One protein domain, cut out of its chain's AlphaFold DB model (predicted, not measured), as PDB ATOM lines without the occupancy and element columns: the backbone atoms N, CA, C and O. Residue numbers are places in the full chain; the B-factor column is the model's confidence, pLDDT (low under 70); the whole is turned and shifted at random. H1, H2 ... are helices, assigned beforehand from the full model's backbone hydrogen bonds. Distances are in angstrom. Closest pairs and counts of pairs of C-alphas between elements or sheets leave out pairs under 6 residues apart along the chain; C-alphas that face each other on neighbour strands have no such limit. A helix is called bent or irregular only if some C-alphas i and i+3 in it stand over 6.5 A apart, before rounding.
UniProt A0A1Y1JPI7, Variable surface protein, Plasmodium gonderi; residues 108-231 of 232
ATOM      1  N   LYS A 108      59.518 -50.659 -29.002       90.19
ATOM      2  CA  LYS A 108      58.638 -49.631 -29.577       90.19
ATOM      3  C   LYS A 108      57.485 -49.314 -28.627       90.19
ATOM      4  O   LYS A 108      57.219 -48.145 -28.372       90.19
ATOM      5  N   GLU A 109      56.821 -50.356 -28.147       91.31
ATOM      6  CA  GLU A 109      55.638 -50.247 -27.301       91.31
ATOM      7  C   GLU A 109      56.017 -49.733 -25.918       91.31
ATOM      8  O   GLU A 109      55.366 -48.819 -25.422       91.31
ATOM      9  N   GLU A 110      57.126 -50.217 -25.348       90.94
ATOM     10  CA  GLU A 110      57.660 -49.699 -24.081       90.94
ATOM     11  C   GLU A 110      57.918 -48.191 -24.164       90.94
ATOM     12  O   GLU A 110      57.464 -47.426 -23.314       90.94
ATOM     13  N   LYS A 111      58.567 -47.731 -25.242       91.56
ATOM     14  CA  LYS A 111      58.782 -46.300 -25.473       91.56
ATOM     15  C   LYS A 111      57.461 -45.539 -25.613       91.56
ATOM     16  O   LYS A 111      57.331 -44.438 -25.085       91.56
ATOM     17  N   GLU A 112      56.507 -46.067 -26.372       92.50
ATOM     18  CA  GLU A 112      55.220 -45.401 -26.608       92.50
ATOM     19  C   GLU A 112      54.380 -45.293 -25.329       92.50
ATOM     20  O   GLU A 112      53.745 -44.258 -25.117       92.50
ATOM     21  N   LEU A 113      54.447 -46.300 -24.457       94.19
ATOM     22  CA  LEU A 113      53.851 -46.294 -23.122       94.19
ATOM     23  C   LEU A 113      54.552 -45.298 -22.196       94.19
ATOM     24  O   LEU A 113      53.882 -44.444 -21.619       94.19
ATOM     25  N   HIS A 114      55.886 -45.323 -22.122       92.25
ATOM     26  CA  HIS A 114      56.658 -44.333 -21.366       92.25
ATOM     27  C   HIS A 114      56.280 -42.901 -21.775       92.25
ATOM     28  O   HIS A 114      55.950 -42.064 -20.932       92.25
ATOM     29  N   ASP A 115      56.286 -42.626 -23.083       90.31
ATOM     30  CA  ASP A 115      55.947 -41.310 -23.616       90.31
ATOM     31  C   ASP A 115      54.499 -40.935 -23.276       90.31
ATOM     32  O   ASP A 115      54.242 -39.784 -22.924       90.31
ATOM     33  N   TYR A 116      53.558 -41.878 -23.325       93.12
ATOM     34  CA  TYR A 116      52.182 -41.637 -22.904       93.12
ATOM     35  C   TYR A 116      52.103 -41.202 -21.435       93.12
ATOM     36  O   TYR A 116      51.510 -40.163 -21.141       93.12
ATOM     37  N   PHE A 117      52.730 -41.940 -20.516       92.69
ATOM     38  CA  PHE A 117      52.660 -41.630 -19.086       92.69
ATOM     39  C   PHE A 117      53.339 -40.311 -18.729       92.69
ATOM     40  O   PHE A 117      52.852 -39.595 -17.853       92.69
ATOM     41  N   GLU A 118      54.447 -39.970 -19.391       87.81
ATOM     42  CA  GLU A 118      55.094 -38.676 -19.176       87.81
ATOM     43  C   GLU A 118      54.269 -37.529 -19.762       87.81
ATOM     44  O   GLU A 118      54.281 -36.431 -19.206       87.81
ATOM     45  N   ASN A 119      53.516 -37.762 -20.841       86.19
ATOM     46  CA  ASN A 119      52.708 -36.731 -21.491       86.19
ATOM     47  C   ASN A 119      51.240 -36.689 -21.045       86.19
ATOM     48  O   ASN A 119      50.530 -35.786 -21.483       86.19
ATOM     49  N   TYR A 120      50.789 -37.591 -20.170       89.81
ATOM     50  CA  TYR A 120      49.376 -37.790 -19.819       89.81
ATOM     51  C   TYR A 120      48.610 -36.483 -19.544       89.81
ATOM     52  O   TYR A 120      47.579 -36.223 -20.159       89.81
ATOM     53  N   GLU A 121      49.146 -35.605 -18.689       88.31
ATOM     54  CA  GLU A 121      48.489 -34.340 -18.304       88.31
ATOM     55  C   GLU A 121      48.345 -33.323 -19.454       88.31
ATOM     56  O   GLU A 121      47.550 -32.376 -19.374       88.31
ATOM     57  N   TYR A 122      49.126 -33.498 -20.520       86.81
ATOM     58  CA  TYR A 122      49.142 -32.637 -21.700       86.81
ATOM     59  C   TYR A 122      48.261 -33.170 -22.833       86.81
ATOM     60  O   TYR A 122      47.990 -32.430 -23.778       86.81
ATOM     61  N   ILE A 123      47.787 -34.415 -22.744       87.88
ATOM     62  CA  ILE A 123      46.892 -35.015 -23.734       87.88
ATOM     63  C   ILE A 123      45.457 -34.596 -23.401       87.88
ATOM     64  O   ILE A 123      44.745 -35.248 -22.641       87.88
ATOM     65  N   LYS A 124      45.028 -33.462 -23.952       88.94
ATOM     66  CA  LYS A 124      43.682 -32.906 -23.758       88.94
ATOM     67  C   LYS A 124      43.296 -32.028 -24.936       88.94
ATOM     68  O   LYS A 124      44.165 -31.414 -25.550       88.94
ATOM     69  N   CYS A 125      41.999 -31.920 -25.212       88.50
ATOM     70  CA  CYS A 125      41.517 -31.080 -26.307       88.50
ATOM     71  C   CYS A 125      41.265 -29.616 -25.905       88.50
ATOM     72  O   CYS A 125      40.879 -28.798 -26.740       88.50
ATOM     73  N   ASP A 126      41.481 -29.270 -24.632       80.25
ATOM     74  CA  ASP A 126      41.317 -27.908 -24.127       80.25
ATOM     75  C   ASP A 126      42.270 -26.964 -24.885       80.25
ATOM     76  O   ASP A 126      43.491 -27.062 -24.746       80.25
ATOM     77  N   ASN A 127      41.711 -26.027 -25.660       75.75
ATOM     78  CA  ASN A 127      42.433 -25.092 -26.540       75.75
ATOM     79  C   ASN A 127      43.085 -25.718 -27.790       75.75
ATOM     80  O   ASN A 127      43.952 -25.097 -28.403       75.75
ATOM     81  N   SER A 128      42.682 -26.928 -28.181       76.44
ATOM     82  CA  SER A 128      43.081 -27.535 -29.456       76.44
ATOM     83  C   SER A 128      41.990 -27.355 -30.513       76.44
ATOM     84  O   SER A 128      40.803 -27.353 -30.183       76.44
ATOM     85  N   ASP A 129      42.378 -27.253 -31.784       85.00
ATOM     86  CA  ASP A 129      41.418 -27.380 -32.878       85.00
ATOM     87  C   ASP A 129      40.924 -28.833 -33.027       85.00
ATOM     88  O   ASP A 129      41.446 -29.774 -32.420       85.00
ATOM     89  N   LYS A 130      39.895 -29.017 -33.858       87.94
ATOM     90  CA  LYS A 130      39.302 -30.332 -34.124       87.94
ATOM     91  C   LYS A 130      40.342 -31.359 -34.593       87.94
ATOM     92  O   LYS A 130      40.340 -32.482 -34.103       87.94
ATOM     93  N   ILE A 131      41.241 -30.971 -35.497       87.75
ATOM     94  CA  ILE A 131      42.233 -31.865 -36.112       87.75
ATOM     95  C   ILE A 131      43.255 -32.327 -35.067       87.75
ATOM     96  O   ILE A 131      43.645 -33.495 -35.025       87.75
ATOM     97  N   ALA A 132      43.709 -31.422 -34.204       85.12
ATOM     98  CA  ALA A 132      44.602 -31.739 -33.101       85.12
ATOM     99  C   ALA A 132      43.921 -32.666 -32.080       85.12
ATOM    100  O   ALA A 132      44.523 -33.657 -31.665       85.12
ATOM    101  N   CYS A 133      42.655 -32.411 -31.741       87.62
ATOM    102  CA  CYS A 133      41.882 -33.281 -30.855       87.62
ATOM    103  C   CYS A 133      41.683 -34.692 -31.444       87.62
ATOM    104  O   CYS A 133      41.885 -35.686 -30.745       87.62
ATOM    105  N   GLU A 134      41.382 -34.806 -32.742       90.12
ATOM    106  CA  GLU A 134      41.293 -36.091 -33.457       90.12
ATOM    107  C   GLU A 134      42.596 -36.894 -33.368       90.12
ATOM    108  O   GLU A 134      42.568 -38.107 -33.139       90.12
ATOM    109  N   LYS A 135      43.753 -36.226 -33.469       89.75
ATOM    110  CA  LYS A 135      45.062 -36.875 -33.293       89.75
ATOM    111  C   LYS A 135      45.247 -37.422 -31.882       89.75
ATOM    112  O   LYS A 135      45.765 -38.528 -31.746       89.75
ATOM    113  N   TYR A 136      44.815 -36.697 -30.849       90.94
ATOM    114  CA  TYR A 136      44.856 -37.211 -29.477       90.94
ATOM    115  C   TYR A 136      43.948 -38.425 -29.300       90.94
ATOM    116  O   TYR A 136      44.389 -39.419 -28.733       90.94
ATOM    117  N   VAL A 137      42.722 -38.392 -29.834       94.00
ATOM    118  CA  VAL A 137      41.804 -39.542 -29.794       94.00
ATOM    119  C   VAL A 137      42.434 -40.763 -30.466       94.00
ATOM    120  O   VAL A 137      42.456 -41.841 -29.873       94.00
ATOM    121  N   HIS A 138      42.986 -40.604 -31.671       92.81
ATOM    122  CA  HIS A 138      43.645 -41.698 -32.387       92.81
ATOM    123  C   HIS A 138      44.856 -42.239 -31.615       92.81
ATOM    124  O   HIS A 138      45.004 -43.451 -31.459       92.81
ATOM    125  N   TYR A 139      45.711 -41.346 -31.110       92.44
ATOM    126  CA  TYR A 139      46.888 -41.719 -30.332       92.44
ATOM    127  C   TYR A 139      46.512 -42.498 -29.069       92.44
ATOM    128  O   TYR A 139      47.021 -43.594 -28.863       92.44
ATOM    129  N   VAL A 140      45.580 -41.992 -28.256       94.81
ATOM    130  CA  VAL A 140      45.173 -42.665 -27.013       94.81
ATOM    131  C   VAL A 140      44.459 -43.985 -27.298       94.81
ATOM    132  O   VAL A 140      44.664 -44.943 -26.567       94.81
ATOM    133  N   ASN A 141      43.689 -44.089 -28.385       95.94
ATOM    134  CA  ASN A 141      43.081 -45.358 -28.796       95.94
ATOM    135  C   ASN A 141      44.131 -46.427 -29.151       95.94
ATOM    136  O   ASN A 141      43.975 -47.595 -28.803       95.94
ATOM    137  N   TYR A 142      45.211 -46.030 -29.827       94.56
ATOM    138  CA  TYR A 142      46.351 -46.912 -30.069       94.56
ATOM    139  C   TYR A 142      47.042 -47.314 -28.755       94.56
ATOM    140  O   TYR A 142      47.257 -48.502 -28.520       94.56
ATOM    141  N   ILE A 143      47.320 -46.344 -27.872       95.00
ATOM    142  CA  ILE A 143      47.934 -46.604 -26.562       95.00
ATOM    143  C   ILE A 143      47.079 -47.540 -25.699       95.00
ATOM    144  O   ILE A 143      47.626 -48.410 -25.035       95.00
ATOM    145  N   ASP A 144      45.750 -47.413 -25.720       95.69
ATOM    146  CA  ASP A 144      44.839 -48.287 -24.966       95.69
ATOM    147  C   ASP A 144      45.018 -49.766 -25.325       95.69
ATOM    148  O   ASP A 144      44.936 -50.631 -24.454       95.69
ATOM    149  N   SER A 145      45.317 -50.051 -26.596       92.94
ATOM    150  CA  SER A 145      45.526 -51.421 -27.074       92.94
ATOM    151  C   SER A 145      46.801 -52.015 -26.467       92.94
ATOM    152  O   SER A 145      46.741 -53.052 -25.811       92.94
ATOM    153  N   ILE A 146      47.931 -51.307 -26.582       93.19
ATOM    154  CA  ILE A 146      49.217 -51.761 -26.020       93.19
ATOM    155  C   ILE A 146      49.242 -51.703 -24.482       93.19
ATOM    156  O   ILE A 146      49.925 -52.502 -23.844       93.19
ATOM    157  N   TYR A 147      48.486 -50.792 -23.860       94.06
ATOM    158  CA  TYR A 147      48.375 -50.694 -22.404       94.06
ATOM    159  C   TYR A 147      47.739 -51.949 -21.823       94.06
ATOM    160  O   TYR A 147      48.260 -52.476 -20.849       94.06
ATOM    161  N   LYS A 148      46.651 -52.453 -22.418       91.81
ATOM    162  CA  LYS A 148      45.965 -53.664 -21.937       91.81
ATOM    163  C   LYS A 148      46.892 -54.879 -21.930       91.81
ATOM    164  O   LYS A 148      46.982 -55.558 -20.916       91.81
ATOM    165  N   GLU A 149      47.649 -55.077 -23.008       88.50
ATOM    166  CA  GLU A 149      48.618 -56.179 -23.128       88.50
ATOM    167  C   GLU A 149      49.795 -56.072 -22.141       88.50
ATOM    168  O   GLU A 149      50.400 -57.075 -21.758       88.50
ATOM    169  N   ASN A 150      50.165 -54.851 -21.743       88.62
ATOM    170  CA  ASN A 150      51.236 -54.615 -20.775       88.62
ATOM    171  C   ASN A 150      50.724 -54.596 -19.327       88.62
ATOM    172  O   ASN A 150      51.482 -54.950 -18.434       88.62
ATOM    173  N   PHE A 151      49.463 -54.230 -19.084       89.44
ATOM    174  CA  PHE A 151      48.883 -54.146 -17.743       89.44
ATOM    175  C   PHE A 151      48.869 -55.511 -17.053       89.44
ATOM    176  O   PHE A 151      49.359 -55.614 -15.936       89.44
ATOM    177  N   GLU A 152      48.412 -56.558 -17.748       82.69
ATOM    178  CA  GLU A 152      48.433 -57.941 -17.236       82.69
ATOM    179  C   GLU A 152      49.861 -58.384 -16.873       82.69
ATOM    180  O   GLU A 152      50.100 -58.995 -15.840       82.69
ATOM    181  N   ARG A 153      50.861 -58.009 -17.683       80.88
ATOM    182  CA  ARG A 153      52.267 -58.386 -17.446       80.88
ATOM    183  C   ARG A 153      52.968 -57.574 -16.359       80.88
ATOM    184  O   ARG A 153      53.966 -58.037 -15.815       80.88
ATOM    185  N   CYS A 154      52.534 -56.339 -16.130       85.44
ATOM    186  CA  CYS A 154      53.267 -55.370 -15.316       85.44
ATOM    187  C   CYS A 154      52.605 -55.055 -13.974       85.44
ATOM    188  O   CYS A 154      53.288 -54.535 -13.095       85.44
ATOM    189  N   CYS A 155      51.306 -55.320 -13.824       84.81
ATOM    190  CA  CYS A 155      50.522 -54.873 -12.672       84.81
ATOM    191  C   CYS A 155      49.868 -56.001 -11.873       84.81
ATOM    192  O   CYS A 155      49.329 -55.719 -10.804       84.81
ATOM    193  N   ASP A 156      49.927 -57.246 -12.350       75.19
ATOM    194  CA  ASP A 156      49.458 -58.395 -11.581       75.19
ATOM    195  C   ASP A 156      50.512 -58.796 -10.526       75.19
ATOM    196  O   ASP A 156      51.695 -58.983 -10.821       75.19
ATOM    197  N   GLU A 157      50.077 -58.871  -9.262       56.31
ATOM    198  CA  GLU A 157      50.916 -58.875  -8.046       56.31
ATOM    199  C   GLU A 157      51.800 -60.126  -7.851       56.31
ATOM    200  O   GLU A 157      52.642 -60.151  -6.952       56.31
ATOM    201  N   GLU A 158      51.641 -61.165  -8.674       57.81
ATOM    202  CA  GLU A 158      52.361 -62.436  -8.508       57.81
ATOM    203  C   GLU A 158      53.755 -62.462  -9.156       57.81
ATOM    204  O   GLU A 158      54.508 -63.412  -8.933       57.81
ATOM    205  N   ASP A 159      54.139 -61.433  -9.921       52.22
ATOM    206  CA  ASP A 159      55.284 -61.541 -10.821       52.22
ATOM    207  C   ASP A 159      56.488 -60.647 -10.471       52.22
ATOM    208  O   ASP A 159      56.411 -59.430 -10.291       52.22
ATOM    209  N   PHE A 160      57.679 -61.255 -10.523       53.12
ATOM    210  CA  PHE A 160      59.002 -60.607 -10.437       53.12
ATOM    211  C   PHE A 160      59.256 -59.588 -11.583       53.12
ATOM    212  O   PHE A 160      60.352 -59.032 -11.708       53.12
ATOM    213  N   PHE A 161      58.265 -59.378 -12.460       54.66
ATOM    214  CA  PHE A 161      58.293 -58.499 -13.626       54.66
ATOM    215  C   PHE A 161      57.970 -57.033 -13.316       54.66
ATOM    216  O   PHE A 161      58.373 -56.189 -14.116       54.66
ATOM    217  N   GLY A 162      57.368 -56.700 -12.165       55.44
ATOM    218  CA  GLY A 162      57.080 -55.304 -11.787       55.44
ATOM    219  C   GLY A 162      58.313 -54.391 -11.897       55.44
ATOM    220  O   GLY A 162      58.299 -53.409 -12.636       55.44
ATOM    221  N   LEU A 163      59.454 -54.821 -11.339       60.62
ATOM    222  CA  LEU A 163      60.736 -54.095 -11.426       60.62
ATOM    223  C   LEU A 163      61.248 -53.884 -12.866       60.62
ATOM    224  O   LEU A 163      62.046 -52.980 -13.122       60.62
ATOM    225  N   LYS A 164      60.840 -54.731 -13.821       71.44
ATOM    226  CA  LYS A 164      61.211 -54.586 -15.239       71.44
ATOM    227  C   LYS A 164      60.328 -53.565 -15.955       71.44
ATOM    228  O   LYS A 164      60.802 -52.961 -16.918       71.44
ATOM    229  N   CYS A 165      59.095 -53.383 -15.489       81.06
ATOM    230  CA  CYS A 165      58.110 -52.479 -16.067       81.06
ATOM    231  C   CYS A 165      58.199 -51.048 -15.526       81.06
ATOM    232  O   CYS A 165      57.894 -50.117 -16.270       81.06
ATOM    233  N   ASP A 166      58.689 -50.856 -14.296       79.50
ATOM    234  CA  ASP A 166      58.865 -49.537 -13.657       79.50
ATOM    235  C   ASP A 166      59.447 -48.435 -14.572       79.50
ATOM    236  O   ASP A 166      59.008 -47.287 -14.485       79.50
ATOM    237  N   PRO A 167      60.412 -48.716 -15.479       82.75
ATOM    238  CA  PRO A 167      60.957 -47.693 -16.370       82.75
ATOM    239  C   PRO A 167      59.980 -47.139 -17.412       82.75
ATOM    240  O   PRO A 167      60.308 -46.138 -18.048       82.75
ATOM    241  N   TYR A 168      58.859 -47.808 -17.691       86.50
ATOM    242  CA  TYR A 168      57.963 -47.442 -18.795       86.50
ATOM    243  C   TYR A 168      56.473 -47.591 -18.508       86.50
ATOM    244  O   TYR A 168      55.675 -47.097 -19.304       86.50
ATOM    245  N   PHE A 169      56.086 -48.257 -17.421       90.62
ATOM    246  CA  PHE A 169      54.697 -48.564 -17.114       90.62
ATOM    247  C   PHE A 169      54.265 -48.005 -15.760       90.62
ATOM    248  O   PHE A 169      55.029 -48.030 -14.799       90.62
ATOM    249  N   LYS A 170      53.025 -47.511 -15.688       91.19
ATOM    250  CA  LYS A 170      52.384 -47.031 -14.457       91.19
ATOM    251  C   LYS A 170      51.065 -47.779 -14.260       91.19
ATOM    252  O   LYS A 170      50.210 -47.754 -15.145       91.19
ATOM    253  N   CYS A 171      50.921 -48.455 -13.122       89.56
ATOM    254  CA  CYS A 171      49.766 -49.306 -12.807       89.56
ATOM    255  C   CYS A 171      48.590 -48.539 -12.192       89.56
ATOM    256  O   CYS A 171      47.485 -49.071 -12.067       89.56
ATOM    257  N   GLU A 172      48.804 -47.289 -11.786       89.81
ATOM    258  CA  GLU A 172      47.791 -46.483 -11.127       89.81
ATOM    259  C   GLU A 172      46.594 -46.246 -12.050       89.81
ATOM    260  O   GLU A 172      46.726 -45.777 -13.181       89.81
ATOM    261  N   ASN A 173      45.391 -46.492 -11.519       86.81
ATOM    262  CA  ASN A 173      44.136 -46.392 -12.267       86.81
ATOM    263  C   ASN A 173      43.951 -45.055 -13.001       86.81
ATOM    264  O   ASN A 173      43.336 -45.030 -14.060       86.81
ATOM    265  N   MET A 174      44.499 -43.953 -12.471       89.56
ATOM    266  CA  MET A 174      44.402 -42.631 -13.101       89.56
ATOM    267  C   MET A 174      45.029 -42.567 -14.497       89.56
ATOM    268  O   MET A 174      44.632 -41.726 -15.295       89.56
ATOM    269  N   TYR A 175      45.981 -43.447 -14.815       92.00
ATOM    270  CA  TYR A 175      46.652 -43.451 -16.110       92.00
ATOM    271  C   TYR A 175      45.988 -44.361 -17.148       92.00
ATOM    272  O   TYR A 175      46.492 -44.455 -18.268       92.00
ATOM    273  N   LYS A 176      44.851 -44.996 -16.836       94.44
ATOM    274  CA  LYS A 176      44.136 -45.874 -17.770       94.44
ATOM    275  C   LYS A 176      43.743 -45.122 -19.055       94.44
ATOM    276  O   LYS A 176      42.957 -44.171 -18.986       94.44
ATOM    277  N   PRO A 177      44.236 -45.541 -20.239       95.94
ATOM    278  CA  PRO A 177      43.943 -44.851 -21.495       95.94
ATOM    279  C   PRO A 177      42.458 -44.843 -21.855       95.94
ATOM    280  O   PRO A 177      41.991 -43.857 -22.414       95.94
ATOM    281  N   GLY A 178      41.699 -45.882 -21.496       95.69
ATOM    282  CA  GLY A 178      40.253 -45.940 -21.728       95.69
ATOM    283  C   GLY A 178      39.478 -44.763 -21.121       95.69
ATOM    284  O   GLY A 178      38.618 -44.182 -21.789       95.69
ATOM    285  N   ASP A 179      39.822 -44.347 -19.899       94.12
ATOM    286  CA  ASP A 179      39.166 -43.216 -19.229       94.12
ATOM    287  C   ASP A 179      39.494 -41.895 -19.937       94.12
ATOM    288  O   ASP A 179      38.608 -41.075 -20.213       94.12
ATOM    289  N   LEU A 180      40.765 -41.714 -20.308       95.44
ATOM    290  CA  LEU A 180      41.208 -40.551 -21.071       95.44
ATOM    291  C   LEU A 180      40.578 -40.519 -22.472       95.44
ATOM    292  O   LEU A 180      40.133 -39.465 -22.924       95.44
ATOM    293  N   LEU A 181      40.490 -41.663 -23.148       96.81
ATOM    294  CA  LEU A 181      39.911 -41.793 -24.481       96.81
ATOM    295  C   LEU A 181      38.443 -41.364 -24.493       96.81
ATOM    296  O   LEU A 181      38.029 -40.615 -25.379       96.81
ATOM    297  N   ASN A 182      37.668 -41.799 -23.499       95.94
ATOM    298  CA  ASN A 182      36.271 -41.397 -23.348       95.94
ATOM    299  C   ASN A 182      36.151 -39.882 -23.158       95.94
ATOM    300  O   ASN A 182      35.351 -39.233 -23.834       95.94
ATOM    301  N   LYS A 183      37.003 -39.297 -22.307       94.94
ATOM    302  CA  LYS A 183      37.051 -37.845 -22.104       94.94
ATOM    303  C   LYS A 183      37.367 -37.095 -23.402       94.94
ATOM    304  O   LYS A 183      36.672 -36.134 -23.726       94.94
ATOM    305  N   LEU A 184      38.372 -37.532 -24.160       94.19
ATOM    306  CA  LEU A 184      38.767 -36.896 -25.423       94.19
ATOM    307  C   LEU A 184      37.667 -36.988 -26.489       94.19
ATOM    308  O   LEU A 184      37.422 -36.008 -27.188       94.19
ATOM    309  N   LYS A 185      36.963 -38.125 -26.592       95.75
ATOM    310  CA  LYS A 185      35.832 -38.292 -27.524       95.75
ATOM    311  C   LYS A 185      34.697 -37.311 -27.223       95.75
ATOM    312  O   LYS A 185      34.243 -36.623 -28.133       95.75
ATOM    313  N   ILE A 186      34.320 -37.160 -25.951       94.44
ATOM    314  CA  ILE A 186      33.313 -36.170 -25.528       94.44
ATOM    315  C   ILE A 186      33.764 -34.748 -25.894       94.44
ATOM    316  O   ILE A 186      32.983 -33.954 -26.415       94.44
ATOM    317  N   GLN A 187      35.035 -34.409 -25.657       93.56
ATOM    318  CA  GLN A 187      35.569 -33.094 -26.023       93.56
ATOM    319  C   GLN A 187      35.550 -32.858 -27.541       93.56
ATOM    320  O   GLN A 187      35.181 -31.768 -27.981       93.56
ATOM    321  N   LEU A 188      35.895 -33.868 -28.341       94.00
ATOM    322  CA  LEU A 188      35.864 -33.796 -29.801       94.00
ATOM    323  C   LEU A 188      34.445 -33.571 -30.343       94.00
ATOM    324  O   LEU A 188      34.251 -32.774 -31.266       94.00
ATOM    325  N   GLU A 189      33.451 -34.242 -29.762       93.06
ATOM    326  CA  GLU A 189      32.037 -34.036 -30.088       93.06
ATOM    327  C   GLU A 189      31.601 -32.604 -29.765       93.06
ATOM    328  O   GLU A 189      31.003 -31.933 -30.607       93.06
ATOM    329  N   LEU A 190      31.967 -32.086 -28.588       91.25
ATOM    330  CA  LEU A 190      31.680 -30.702 -28.206       91.25
ATOM    331  C   LEU A 190      32.336 -29.696 -29.156       91.25
ATOM    332  O   LEU A 190      31.684 -28.730 -29.539       91.25
ATOM    333  N   ILE A 191      33.589 -29.906 -29.566       89.12
ATOM    334  CA  ILE A 191      34.275 -29.046 -30.547       89.12
ATOM    335  C   ILE A 191      33.556 -29.099 -31.900       89.12
ATOM    336  O   ILE A 191      33.315 -28.060 -32.512       89.12
ATOM    337  N   SER A 192      33.166 -30.295 -32.344       86.25
ATOM    338  CA  SER A 192      32.455 -30.488 -33.613       86.25
ATOM    339  C   SER A 192      31.080 -29.813 -33.615       86.25
ATOM    340  O   SER A 192      30.696 -29.217 -34.618       86.25
ATOM    341  N   ASN A 193      30.376 -29.836 -32.481       84.19
ATOM    342  CA  ASN A 193      29.061 -29.213 -32.312       84.19
ATOM    343  C   ASN A 193      29.151 -27.693 -32.058       84.19
ATOM    344  O   ASN A 193      28.294 -26.932 -32.507       84.19
ATOM    345  N   ASN A 194      30.213 -27.224 -31.392       66.56
ATOM    346  CA  ASN A 194      30.492 -25.800 -31.166       66.56
ATOM    347  C   ASN A 194      31.072 -25.092 -32.400       66.56
ATOM    348  O   ASN A 194      31.176 -23.868 -32.394       66.56
ATOM    349  N   GLY A 195      31.318 -25.808 -33.504       54.25
ATOM    350  CA  GLY A 195      31.442 -25.207 -34.839       54.25
ATOM    351  C   GLY A 195      30.231 -24.346 -35.253       54.25
ATOM    352  O   GLY A 195      30.300 -23.663 -36.269       54.25
ATOM    353  N   GLY A 196      29.145 -24.341 -34.458       43.88
ATOM    354  CA  GLY A 196      28.020 -23.405 -34.544       43.88
ATOM    355  C   GLY A 196      27.973 -22.260 -33.512       43.88
ATOM    356  O   GLY A 196      27.115 -21.393 -33.659       43.88
ATOM    357  N   LYS A 197      28.834 -22.199 -32.482       38.91
ATOM    358  CA  LYS A 197      28.899 -21.062 -31.535       38.91
ATOM    359  C   LYS A 197      30.320 -20.845 -31.005       38.91
ATOM    360  O   LYS A 197      30.847 -21.668 -30.261       38.91
ATOM    361  N   ALA A 198      30.887 -19.693 -31.369       40.81
ATOM    362  CA  ALA A 198      32.146 -19.161 -30.856       40.81
ATOM    363  C   ALA A 198      32.202 -19.206 -29.318       40.81
ATOM    364  O   ALA A 198      31.200 -18.934 -28.651       40.81
ATOM    365  N   ARG A 199      33.375 -19.517 -28.756       45.28
ATOM    366  CA  ARG A 199      33.653 -19.335 -27.329       45.28
ATOM    367  C   ARG A 199      34.781 -18.335 -27.138       45.28
ATOM    368  O   ARG A 199      35.879 -18.539 -27.644       45.28
ATOM    369  N   GLU A 200      34.423 -17.283 -26.410       41.25
ATOM    370  CA  GLU A 200      35.293 -16.310 -25.764       41.25
ATOM    371  C   GLU A 200      36.233 -16.952 -24.743       41.25
ATOM    372  O   GLU A 200      35.935 -17.979 -24.121       41.25
ATOM    373  N   ASP A 201      37.355 -16.261 -24.584       40.88
ATOM    374  CA  ASP A 201      38.461 -16.507 -23.677       40.88
ATOM    375  C   ASP A 201      38.062 -16.470 -22.196       40.88
ATOM    376  O   ASP A 201      37.265 -15.638 -21.765       40.88
ATOM    377  N   VAL A 202      38.740 -17.281 -21.378       36.66
ATOM    378  CA  VAL A 202      38.923 -16.980 -19.951       36.66
ATOM    379  C   VAL A 202      40.380 -17.212 -19.567       36.66
ATOM    380  O   VAL A 202      40.887 -18.334 -19.572       36.66
ATOM    381  N   ALA A 203      41.042 -16.114 -19.212       40.28
ATOM    382  CA  ALA A 203      42.360 -16.064 -18.598       40.28
ATOM    383  C   ALA A 203      42.290 -16.401 -17.099       40.28
ATOM    384  O   ALA A 203      41.410 -15.899 -16.404       40.28
ATOM    385  N   ILE A 204      43.267 -17.161 -16.581       35.41
ATOM    386  CA  ILE A 204      43.639 -17.139 -15.156       35.41
ATOM    387  C   ILE A 204      45.169 -17.136 -15.015       35.41
ATOM    388  O   ILE A 204      45.893 -17.894 -15.663       35.41
ATOM    389  N   THR A 205      45.616 -16.225 -14.157       34.72
ATOM    390  CA  THR A 205      46.931 -15.598 -14.040       34.72
ATOM    391  C   THR A 205      47.919 -16.359 -13.139       34.72
ATOM    392  O   THR A 205      47.596 -16.812 -12.045       34.72
ATOM    393  N   GLU A 206      49.148 -16.465 -13.645       42.50
ATOM    394  CA  GLU A 206      50.481 -16.396 -13.018       42.50
ATOM    395  C   GLU A 206      50.663 -16.612 -11.496       42.50
ATOM    396  O   GLU A 206      50.582 -15.683 -10.695       42.50
ATOM    397  N   LYS A 207      51.122 -17.825 -11.134       35.59
ATOM    398  CA  LYS A 207      52.200 -18.066 -10.136       35.59
ATOM    399  C   LYS A 207      52.823 -19.479 -10.211       35.59
ATOM    400  O   LYS A 207      53.237 -20.049  -9.208       35.59
ATOM    401  N   LYS A 208      52.918 -20.055 -11.419       34.19
ATOM    402  CA  LYS A 208      53.525 -21.384 -11.695       34.19
ATOM    403  C   LYS A 208      54.760 -21.300 -12.615       34.19
ATOM    404  O   LYS A 208      55.279 -22.302 -13.098       34.19
ATOM    405  N   THR A 209      55.219 -20.080 -12.885       37.41
ATOM    406  CA  THR A 209      55.891 -19.723 -14.141       37.41
ATOM    407  C   THR A 209      57.371 -20.109 -14.223       37.41
ATOM    408  O   THR A 209      57.934 -20.046 -15.305       37.41
ATOM    409  N   THR A 210      58.014 -20.603 -13.163       31.11
ATOM    410  CA  THR A 210      59.440 -20.995 -13.252       31.11
ATOM    411  C   THR A 210      59.632 -22.508 -13.414       31.11
ATOM    412  O   THR A 210      60.442 -22.937 -14.229       31.11
ATOM    413  N   PHE A 211      58.816 -23.330 -12.741       35.81
ATOM    414  CA  PHE A 211      58.879 -24.797 -12.848       35.81
ATOM    415  C   PHE A 211      58.190 -25.307 -14.127       35.81
ATOM    416  O   PHE A 211      58.688 -26.191 -14.819       35.81
ATOM    417  N   THR A 212      57.075 -24.676 -14.516       35.81
ATOM    418  CA  THR A 212      56.334 -25.038 -15.733       35.81
ATOM    419  C   THR A 212      57.076 -24.654 -17.014       35.81
ATOM    420  O   THR A 212      56.826 -25.278 -18.035       35.81
ATOM    421  N   VAL A 213      57.996 -23.681 -16.995       34.00
ATOM    422  CA  VAL A 213      58.712 -23.211 -18.201       34.00
ATOM    423  C   VAL A 213      59.873 -24.125 -18.596       34.00
ATOM    424  O   VAL A 213      60.079 -24.346 -19.788       34.00
ATOM    425  N   ILE A 214      60.594 -24.710 -17.636       40.44
ATOM    426  CA  ILE A 214      61.696 -25.649 -17.917       40.44
ATOM    427  C   ILE A 214      61.135 -26.999 -18.374       40.44
ATOM    428  O   ILE A 214      61.537 -27.509 -19.423       40.44
ATOM    429  N   VAL A 215      60.110 -27.498 -17.675       45.34
ATOM    430  CA  VAL A 215      59.336 -28.668 -18.104       45.34
ATOM    431  C   VAL A 215      58.696 -28.390 -19.465       45.34
ATOM    432  O   VAL A 215      58.912 -29.175 -20.374       45.34
ATOM    433  N   LYS A 216      58.064 -27.227 -19.711       41.12
ATOM    434  CA  LYS A 216      57.584 -26.847 -21.059       41.12
ATOM    435  C   LYS A 216      58.673 -26.824 -22.118       41.12
ATOM    436  O   LYS A 216      58.346 -27.109 -23.254       41.12
ATOM    437  N   LYS A 217      59.925 -26.475 -21.817       36.19
ATOM    438  CA  LYS A 217      60.993 -26.420 -22.831       36.19
ATOM    439  C   LYS A 217      61.464 -27.818 -23.229       36.19
ATOM    440  O   LYS A 217      61.609 -28.083 -24.417       36.19
ATOM    441  N   ILE A 218      61.619 -28.724 -22.261       44.25
ATOM    442  CA  ILE A 218      61.925 -30.139 -22.527       44.25
ATOM    443  C   ILE A 218      60.708 -30.818 -23.185       44.25
ATOM    444  O   ILE A 218      60.854 -31.484 -24.205       44.25
ATOM    445  N   TYR A 219      59.491 -30.545 -22.707       44.12
ATOM    446  CA  TYR A 219      58.237 -31.065 -23.264       44.12
ATOM    447  C   TYR A 219      57.849 -30.468 -24.624       44.12
ATOM    448  O   TYR A 219      57.358 -31.206 -25.465       44.12
ATOM    449  N   GLN A 220      58.099 -29.190 -24.925       39.34
ATOM    450  CA  GLN A 220      57.877 -28.620 -26.268       39.34
ATOM    451  C   GLN A 220      58.831 -29.235 -27.289       39.34
ATOM    452  O   GLN A 220      58.427 -29.465 -28.429       39.34
ATOM    453  N   LEU A 221      60.058 -29.573 -26.882       37.84
ATOM    454  CA  LEU A 221      60.992 -30.326 -27.719       37.84
ATOM    455  C   LEU A 221      60.566 -31.799 -27.890       37.84
ATOM    456  O   LEU A 221      60.877 -32.402 -28.919       37.84
ATOM    457  N   MET A 222      59.822 -32.377 -26.936       45.94
ATOM    458  CA  MET A 222      59.224 -33.719 -27.052       45.94
ATOM    459  C   MET A 222      57.938 -33.726 -27.900       45.94
ATOM    460  O   MET A 222      57.807 -34.566 -28.789       45.94
ATOM    461  N   ILE A 223      57.041 -32.749 -27.731       40.88
ATOM    462  CA  ILE A 223      55.812 -32.589 -28.528       40.88
ATOM    463  C   ILE A 223      56.143 -32.279 -29.993       40.88
ATOM    464  O   ILE A 223      55.530 -32.864 -30.885       40.88
ATOM    465  N   GLN A 224      57.160 -31.456 -30.280       38.03
ATOM    466  CA  GLN A 224      57.620 -31.266 -31.663       38.03
ATOM    467  C   GLN A 224      58.098 -32.580 -32.297       38.03
ATOM    468  O   GLN A 224      57.862 -32.804 -33.480       38.03
ATOM    469  N   LYS A 225      58.697 -33.497 -31.527       40.06
ATOM    470  CA  LYS A 225      59.118 -34.810 -32.041       40.06
ATOM    471  C   LYS A 225      57.956 -35.787 -32.241       40.06
ATOM    472  O   LYS A 225      58.039 -36.586 -33.169       40.06
ATOM    473  N   ILE A 226      56.882 -35.697 -31.453       40.84
ATOM    474  CA  ILE A 226      55.636 -36.455 -31.682       40.84
ATOM    475  C   ILE A 226      54.936 -35.958 -32.960       40.84
ATOM    476  O   ILE A 226      54.543 -36.768 -33.796       40.84
ATOM    477  N   TYR A 227      54.877 -34.639 -33.190       29.92
ATOM    478  CA  TYR A 227      54.345 -34.071 -34.441       29.92
ATOM    479  C   TYR A 227      55.178 -34.446 -35.678       29.92
ATOM    480  O   TYR A 227      54.609 -34.693 -36.740       29.92
ATOM    481  N   ILE A 228      56.507 -34.541 -35.549       34.06
ATOM    482  CA  ILE A 228      57.402 -34.959 -36.645       34.06
ATOM    483  C   ILE A 228      57.239 -36.453 -36.990       34.06
ATOM    484  O   ILE A 228      57.451 -36.823 -38.142       34.06
ATOM    485  N   TRP A 229      56.837 -37.296 -36.032       35.81
ATOM    486  CA  TRP A 229      56.627 -38.740 -36.235       35.81
ATOM    487  C   TRP A 229      55.248 -39.104 -36.801       35.81
ATOM    488  O   TRP A 229      55.079 -40.195 -37.326       35.81
ATOM    489  N   ILE A 230      54.260 -38.208 -36.707       34.47
ATOM    490  CA  ILE A 230      52.934 -38.393 -37.328       34.47
ATOM    491  C   ILE A 230      52.944 -37.951 -38.811       34.47
ATOM    492  O   ILE A 230      52.014 -38.256 -39.550       34.47
ATOM    493  N   LEU A 231      53.990 -37.248 -39.265       29.23
ATOM    494  CA  LEU A 231      54.079 -36.663 -40.613       29.23
ATOM    495  C   LEU A 231      55.252 -37.184 -41.475       29.23
ATOM    496  O   LEU A 231      55.457 -36.651 -42.562       29.23
TER     497      LEU A 231
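AT A GLANCE: This is residues 108 to 231 of the 232 residues of the protein "Variable surface protein" of Plasmodium gonderi (UniProt A0A1Y1JPI7). Two long helices, H2 and H4, lie side by side and run opposite ways, with H1 packed slantwise on H2 and the tiny H3 at H2's last residues. A long loop then swings away from H4 to H5, and residues 202 to 218 stick out from the body. The printed part has 124 residues with five named helices, H1 to H5 in chain order, and no named strand; the class is all helix. It is only just loose, close to compact, with a radius of gyration of the C-alphas of 16.7 A, and only just elongated, spanning 53 by 35 by 29 A.

IN THESE COORDINATES: H2, the longest helix, covers residues 130 to 155 over 34.5 A, with a kink of 46 degrees near residue 149. It is neither bent nor irregular, but only just: C-alphas 149 and 152 are 6.2 A apart. H4 is residues 177 to 194, 25.2 A. H1, residues 108 to 122, begins at C-alpha 108 (58.638, -49.631, -29.577) and is irregular: C-alphas 118 and 121 are 7.9 A apart. H3 is residues 162 to 165. H5, residues 211 to 229, 27.3 A, ends at C-alpha 229 (56.627, -38.740, -36.235).

HOW THE PARTS SIT: H2 is the hub. It touches H4 at a shallow tilt of 12 degrees, opposite ways; the closest C-alphas, of Asp 144 and Pro 177, are 5.0 A apart. With residues 143 to 147 alone it touches H1, at a steep tilt of 58 degrees, closest at C-alphas Glu 109 and Ile 146, 6.7 A. With residues 154 to 155 alone it touches H3, closest at C-alphas Cys 154 and Gly 162, 5.2 A. H5 touches no helix but is near H1; H4 and H5 are apart. Every O i to N i+4 pair is within hydrogen-bond range in H4, against 9 of 11 in H1, 18 of 22 in H2 and 14 of 15 in H5; H3 is too short for such a pair.

THE WHOLE: The farthest C-alphas, of Phe 160 and Gly 196, are 54.1 A apart. The printed part has no cut. The links H3 to H4 and H4 to H5 are long. pLDDT is under 70 in residues 157 to 163 and 194 to 231.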